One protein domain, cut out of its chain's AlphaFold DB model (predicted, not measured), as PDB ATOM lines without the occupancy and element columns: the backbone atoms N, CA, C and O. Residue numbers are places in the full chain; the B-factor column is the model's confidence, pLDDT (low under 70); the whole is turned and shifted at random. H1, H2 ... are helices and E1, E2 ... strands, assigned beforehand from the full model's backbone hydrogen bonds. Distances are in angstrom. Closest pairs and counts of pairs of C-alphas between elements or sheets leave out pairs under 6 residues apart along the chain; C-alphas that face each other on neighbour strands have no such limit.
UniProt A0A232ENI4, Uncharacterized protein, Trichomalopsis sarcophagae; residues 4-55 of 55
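This is residues 4 to 55 of the 55 residues of an uncharacterized protein of Trichomalopsis sarcophagae (UniProt A0A232ENI4). A two-stranded hairpin, E1 and E2, has the short helix H2 packed over one face and the other face bare, and from this small body the longer helix H1 leads away like an arm, with its residues 4 to 12 sticking out free. H1 makes most of the longest axis. The printed part has 52 residues, with two named helices followed by two named strands, in the order H1, H2, E1, E2; the sheet is E1 - E2, antiparallel, and the class is mixed, helices and strands. The whole is loose, with a radius of gyration of the C-alphas of 12.6 A, and flat, spanning 38 by 27 by 14 A.

E1, residues 40 to 44, and E2, residues 50 to 54, form an antiparallel hairpin with 159 degrees between their directions. N 41 and O 53 are 2.8 A apart and N 51 and O 43 are 3.0 A apart, both within hydrogen-bond range. The closest C-alphas of H2, residues 24 to 33, and E2 are those of Cys 30 and Cys 52, 5.3 A apart. Those of H2 and E1 are Asn 27 and Cys 42, 5.8 A apart. H1, residues 4 to 19, is close to H2 but not clearly touching, with the C-alphas of Glu 17 and Gln 24 closest at 6.7 A. Their lines stand at a steep tilt of 56 degrees, the same way. H1 is apart from E1 and E2. In H1 and H2 every O i to N i+4 pair is within hydrogen-bond range.

E1 measures 13.7 A from first to last C-alpha and E2 13.4 A, ending at C-alpha 54 at (149.050, 125.740, 147.044). H2 measures 14.1 A. H1 measures 22.3 A and begins at C-alpha 4 at (169.207, 147.277, 125.462).

The C-alphas of Thr 4 and Phe 36 are the two farthest apart, at 38.4 A. The printed part has no cut, and no link is long. Residues 12 to 21 have pLDDT under 70.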
ATOM      1  N   THR A   4     168.436 147.998 124.439       71.50
ATOM      2  CA  THR A   4     169.207 147.277 125.462       71.50
ATOM      3  C   THR A   4     168.346 146.908 126.673       71.50
ATOM      4  O   THR A   4     168.448 145.803 127.193       71.50
ATOM      5  N   LEU A   5     167.431 147.800 127.064       73.69
ATOM      6  CA  LEU A   5     166.450 147.572 128.131       73.69
ATOM      7  C   LEU A   5     165.439 146.471 127.782       73.69
ATOM      8  O   LEU A   5     165.084 145.666 128.635       73.69
ATOM      9  N   PHE A   6     165.013 146.406 126.519       78.19
ATOM     10  CA  PHE A   6     164.080 145.387 126.037       78.19
ATOM     11  C   PHE A   6     164.724 143.995 126.014       78.19
ATOM     12  O   PHE A   6     164.109 143.017 126.422       78.19
ATOM     13  N   ILE A   7     165.993 143.916 125.608       81.25
ATOM     14  CA  ILE A   7     166.767 142.668 125.613       81.25
ATOM     15  C   ILE A   7     166.993 142.179 127.051       81.25
ATOM     16  O   ILE A   7     166.811 140.998 127.327       81.25
ATOM     17  N   LEU A   8     167.326 143.077 127.983       76.88
ATOM     18  CA  LEU A   8     167.472 142.731 129.402       76.88
ATOM     19  C   LEU A   8     166.159 142.229 130.018       76.88
ATOM     20  O   LEU A   8     166.184 141.269 130.783       76.88
ATOM     21  N   LEU A   9     165.021 142.826 129.652       74.75
ATOM     22  CA  LEU A   9     163.697 142.347 130.058       74.75
ATOM     23  C   LEU A   9     163.411 140.939 129.532       74.75
ATOM     24  O   LEU A   9     162.978 140.087 130.300       74.75
ATOM     25  N   LEU A  10     163.691 140.668 128.255       73.19
ATOM     26  CA  LEU A  10     163.505 139.335 127.677       73.19
ATOM     27  C   LEU A  10     164.384 138.286 128.359       73.19
ATOM     28  O   LEU A  10     163.900 137.209 128.685       73.19
ATOM     29  N   ILE A  11     165.653 138.604 128.621       78.25
ATOM     30  CA  ILE A  11     166.572 137.693 129.316       78.25
ATOM     31  C   ILE A  11     166.101 137.443 130.753       78.25
ATOM     32  O   ILE A  11     166.121 136.304 131.199       78.25
ATOM     33  N   ALA A  12     165.636 138.471 131.468       68.69
ATOM     34  CA  ALA A  12     165.072 138.305 132.806       68.69
ATOM     35  C   ALA A  12     163.816 137.419 132.796       68.69
ATOM     36  O   ALA A  12     163.644 136.591 133.686       68.69
ATOM     37  N   VAL A  13     162.971 137.556 131.770       64.00
ATOM     38  CA  VAL A  13     161.789 136.709 131.560       64.00
ATOM     39  C   VAL A  13     162.193 135.258 131.288       64.00
ATOM     40  O   VAL A  13     161.703 134.364 131.969       64.00
ATOM     41  N   LEU A  14     163.138 135.029 130.378       60.62
ATOM     42  CA  LEU A  14     163.662 133.696 130.050       60.62
ATOM     43  C   LEU A  14     164.353 133.030 131.251       60.62
ATOM     44  O   LEU A  14     164.193 131.836 131.492       60.62
ATOM     45  N   LEU A  15     165.105 133.801 132.042       58.81
ATOM     46  CA  LEU A  15     165.745 133.306 133.261       58.81
ATOM     47  C   LEU A  15     164.712 132.967 134.336       58.81
ATOM     48  O   LEU A  15     164.854 131.941 134.995       58.81
ATOM     49  N   ALA A  16     163.654 133.768 134.483       57.25
ATOM     50  CA  ALA A  16     162.553 133.456 135.390       57.25
ATOM     51  C   ALA A  16     161.843 132.148 134.995       57.25
ATOM     52  O   ALA A  16     161.497 131.364 135.873       57.25
ATOM     53  N   GLU A  17     161.693 131.865 133.701       52.28
ATOM     54  CA  GLU A  17     161.163 130.576 133.232       52.28
ATOM     55  C   GLU A  17     162.108 129.412 133.570       52.28
ATOM     56  O   GLU A  17     161.656 128.369 134.033       52.28
ATOM     57  N   SER A  18     163.426 129.599 133.440       50.03
ATOM     58  CA  SER A  18     164.403 128.541 133.745       50.03
ATOM     59  C   SER A  18     164.604 128.255 135.240       50.03
ATOM     60  O   SER A  18     164.971 127.139 135.601       50.03
ATOM     61  N   VAL A  19     164.385 129.240 136.123       51.66
ATOM     62  CA  VAL A  19     164.651 129.101 137.570       51.66
ATOM     63  C   VAL A  19     163.502 128.393 138.295       51.66
ATOM     64  O   VAL A  19     163.732 127.755 139.320       51.66
ATOM     65  N   TYR A  20     162.280 128.466 137.764       56.59
ATOM     66  CA  TYR A  20     161.088 127.909 138.411       56.59
ATOM     67  C   TYR A  20     160.570 126.613 137.773       56.59
ATOM     68  O   TYR A  20     159.539 126.105 138.207       56.59
ATOM     69  N   GLY A  21     161.273 126.056 136.781       69.12
ATOM     70  CA  GLY A  21     160.904 124.816 136.086       69.12
ATOM     71  C   GLY A  21     159.690 124.980 135.169       69.12
ATOM     72  O   GLY A  21     159.740 124.595 134.015       69.12
ATOM     73  N   CYS A  22     158.632 125.637 135.635       77.00
ATOM     74  CA  CYS A  22     157.416 125.858 134.872       77.00
ATOM     75  C   CYS A  22     157.454 127.104 133.980       77.00
ATOM     76  O   CYS A  22     157.880 128.191 134.380       77.00
ATOM     77  N   THR A  23     156.818 126.989 132.815       81.88
ATOM     78  CA  THR A  23     156.479 128.110 131.928       81.88
ATOM     79  C   THR A  23     155.550 129.127 132.605       81.88
ATOM     80  O   THR A  23     154.805 128.811 133.542       81.88
ATOM     81  N   GLN A  24     155.510 130.365 132.091       75.94
ATOM     82  CA  GLN A  24     154.574 131.387 132.584       75.94
ATOM     83  C   GLN A  24     153.108 130.946 132.505       75.94
ATOM     84  O   GLN A  24     152.318 131.239 133.404       75.94
ATOM     85  N   PHE A  25     152.737 130.220 131.450       78.56
ATOM     86  CA  PHE A  25     151.369 129.747 131.261       78.56
ATOM     87  C   PHE A  25     150.965 128.708 132.314       78.56
ATOM     88  O   PHE A  25     149.856 128.763 132.846       78.56
ATOM     89  N   GLN A  26     151.870 127.794 132.665       83.69
ATOM     90  CA  GLN A  26     151.658 126.823 133.742       83.69
ATOM     91  C   GLN A  26     151.579 127.520 135.104       83.69
ATOM     92  O   GLN A  26     150.652 127.263 135.868       83.69
ATOM     93  N   ASN A  27     152.466 128.486 135.363       81.75
ATOM     94  CA  ASN A  27     152.419 129.312 136.571       81.75
ATOM     95  C   ASN A  27     151.097 130.079 136.707       81.75
ATOM     96  O   ASN A  27     150.506 130.101 137.786       81.75
ATOM     97  N   PHE A  28     150.591 130.660 135.617       82.25
ATOM     98  CA  PHE A  28     149.294 131.337 135.599       82.25
ATOM     99  C   PHE A  28     148.139 130.372 135.896       82.25
ATOM    100  O   PHE A  28     147.250 130.681 136.690       82.25
ATOM    101  N   LYS A  29     148.169 129.165 135.319       84.62
ATOM    102  CA  LYS A  29     147.191 128.118 135.642       84.62
ATOM    103  C   LYS A  29     147.268 127.692 137.108       84.62
ATOM    104  O   LYS A  29     146.222 127.488 137.720       84.62
ATOM    105  N   CYS A  30     148.467 127.591 137.681       85.94
ATOM    106  CA  CYS A  30     148.643 127.304 139.102       85.94
ATOM    107  C   CYS A  30     148.107 128.430 139.987       85.94
ATOM    108  O   CYS A  30     147.419 128.137 140.958       85.94
ATOM    109  N   ALA A  31     148.320 129.695 139.617       84.12
ATOM    110  CA  ALA A  31     147.728 130.834 140.315       84.12
ATOM    111  C   ALA A  31     146.190 130.760 140.324       84.12
ATOM    112  O   ALA A  31     145.562 130.980 141.354       84.12
ATOM    113  N   GLY A  32     145.576 130.380 139.196       86.00
ATOM    114  CA  GLY A  32     144.129 130.164 139.109       86.00
ATOM    115  C   GLY A  32     143.639 128.968 139.937       86.00
ATOM    116  O   GLY A  32     142.626 129.066 140.624       86.00
ATOM    117  N   LYS A  33     144.368 127.845 139.919       85.25
ATOM    118  CA  LYS A  33     144.053 126.649 140.723       85.25
ATOM    119  C   LYS A  33     144.186 126.921 142.226       85.25
ATOM    120  O   LYS A  33     143.401 126.405 143.015       85.25
ATOM    121  N   CYS A  34     145.146 127.760 142.604       85.44
ATOM    122  CA  CYS A  34     145.445 128.164 143.973       85.44
ATOM    123  C   CYS A  34     144.850 129.536 144.336       85.44
ATOM    124  O   CYS A  34     145.382 130.201 145.217       85.44
ATOM    125  N   PHE A  35     143.761 129.973 143.689       84.12
ATOM    126  CA  PHE A  35     143.214 131.332 143.833       84.12
ATOM    127  C   PHE A  35     142.942 131.765 145.288       84.12
ATOM    128  O   PHE A  35     143.060 132.943 145.617       84.12
ATOM    129  N   PHE A  36     142.593 130.821 146.168       85.75
ATOM    130  CA  PHE A  36     142.323 131.092 147.585       85.75
ATOM    131  C   PHE A  36     143.564 131.040 148.487       85.75
ATOM    132  O   PHE A  36     143.479 131.413 149.658       85.75
ATOM    133  N   ASN A  37     144.710 130.609 147.963       82.25
ATOM    134  CA  ASN A  37     145.950 130.501 148.716       82.25
ATOM    135  C   ASN A  37     146.825 131.726 148.469       82.25
ATOM    136  O   ASN A  37     146.877 132.284 147.374       82.25
ATOM    137  N   ARG A  38     147.533 132.163 149.514       73.12
ATOM    138  CA  ARG A  38     148.396 133.347 149.428       73.12
ATOM    139  C   ARG A  38     149.670 133.049 148.637       73.12
ATOM    140  O   ARG A  38     150.242 133.967 148.053       73.12
ATOM    141  N   ILE A  39     150.123 131.797 148.655       80.75
ATOM    142  CA  ILE A  39     151.348 131.357 147.999       80.75
ATOM    143  C   ILE A  39     151.021 130.137 147.139       80.75
ATOM    144  O   ILE A  39     150.313 129.223 147.559       80.75
ATOM    145  N   TRP A  40     151.561 130.110 145.925       83.31
ATOM    146  CA  TRP A  40     151.554 128.924 145.081       83.31
ATOM    147  C   TRP A  40     152.940 128.694 144.499       83.31
ATOM    148  O   TRP A  40     153.723 129.626 144.315       83.31
ATOM    149  N   GLN A  41     153.237 127.436 144.212       84.44
ATOM    150  CA  GLN A  41     154.461 127.015 143.553       84.44
ATOM    151  C   GLN A  41     154.111 126.070 142.416       84.44
ATOM    152  O   GLN A  41     153.289 125.170 142.582       84.44
ATOM    153  N   CYS A  42     154.738 126.290 141.268       83.81
ATOM    154  CA  CYS A  42     154.699 125.363 140.152       83.81
ATOM    155  C   CYS A  42     156.019 124.600 140.096       83.81
ATOM    156  O   CYS A  42     157.074 125.180 140.351       83.81
ATOM    157  N   TYR A  43     155.953 123.313 139.778       84.88
ATOM    158  CA  TYR A  43     157.125 122.489 139.525       84.88
ATOM    159  C   TYR A  43     156.849 121.543 138.361       84.88
ATOM    160  O   TYR A  43     155.754 120.988 138.232       84.88
ATOM    161  N   ASP A  44     157.858 121.379 137.512       83.94
ATOM    162  CA  ASP A  44     157.811 120.451 136.389       83.94
ATOM    163  C   ASP A  44     157.965 119.009 136.881       83.94
ATOM    164  O   ASP A  44     158.764 118.700 137.773       83.94
ATOM    165  N   ARG A  45     157.187 118.111 136.284       79.94
ATOM    166  CA  ARG A  45     157.287 116.665 136.471       79.94
ATOM    167  C   ARG A  45     158.202 116.072 135.407       79.94
ATOM    168  O   ARG A  45     158.285 116.553 134.281       79.94
ATOM    169  N   VAL A  46     158.844 114.959 135.757       75.38
ATOM    170  CA  VAL A  46     159.774 114.228 134.874       75.38
ATOM    171  C   VAL A  46     159.098 113.765 133.574       75.38
ATOM    172  O   VAL A  46     159.757 113.659 132.544       75.38
ATOM    173  N   ASP A  47     157.780 113.568 133.599       80.81
ATOM    174  CA  ASP A  47     156.980 113.135 132.448       80.81
ATOM    175  C   ASP A  47     156.641 114.275 131.461       80.81
ATOM    176  O   ASP A  47     155.904 114.060 130.499       80.81
ATOM    177  N   GLY A  48     157.150 115.492 131.691       73.75
ATOM    178  CA  GLY A  48     156.849 116.679 130.880       73.75
ATOM    179  C   GLY A  48     155.496 117.330 131.191       73.75
ATOM    180  O   GLY A  48     155.046 118.204 130.450       73.75
ATOM    181  N   ASP A  49     154.842 116.897 132.269       81.06
ATOM    182  CA  ASP A  49     153.669 117.554 132.848       81.06
ATOM    183  C   ASP A  49     154.092 118.509 133.979       81.06
ATOM    184  O   ASP A  49     155.255 118.534 134.371       81.06
ATOM    185  N   TYR A  50     153.165 119.277 134.543       83.50
ATOM    186  CA  TYR A  50     153.438 120.204 135.644       83.50
ATOM    187  C   TYR A  50     152.465 119.997 136.796       83.50
ATOM    188  O   TYR A  50     151.347 119.511 136.620       83.50
ATOM    189  N   ASP A  51     152.870 120.406 137.994       86.44
ATOM    190  CA  ASP A  51     151.987 120.383 139.151       86.44
ATOM    191  C   ASP A  51     152.076 121.673 139.966       86.44
ATOM    192  O   ASP A  51     153.030 122.446 139.874       86.44
ATOM    193  N   CYS A  52     151.022 121.921 140.738       87.00
ATOM    194  CA  CYS A  52     150.813 123.142 141.495       87.00
ATOM    195  C   CYS A  52     150.655 122.800 142.975       87.00
ATOM    196  O   CYS A  52     149.693 122.130 143.356       87.00
ATOM    197  N   ILE A  53     151.552 123.306 143.814       85.88
ATOM    198  CA  ILE A  53     151.384 123.305 145.267       85.88
ATOM    199  C   ILE A  53     150.772 124.641 145.675       85.88
ATOM    200  O   ILE A  53     151.296 125.701 145.339       85.88
ATOM    201  N   CYS A  54     149.672 124.581 146.420       86.81
ATOM    202  CA  CYS A  54     149.050 125.740 147.044       86.81
ATOM    203  C   CYS A  54     149.391 125.717 148.543       86.81
ATOM    204  O   CYS A  54     149.133 124.707 149.199       86.81
ATOM    205  N   ILE A  55     149.952 126.807 149.080       80.75
ATOM    206  CA  ILE A  55     150.394 126.941 150.484       80.75
ATOM    207  C   ILE A  55     149.573 128.016 151.193       80.75
ATOM    208  O   ILE A  55     149.368 129.104 150.601       80.75
TER     209      ILE A  55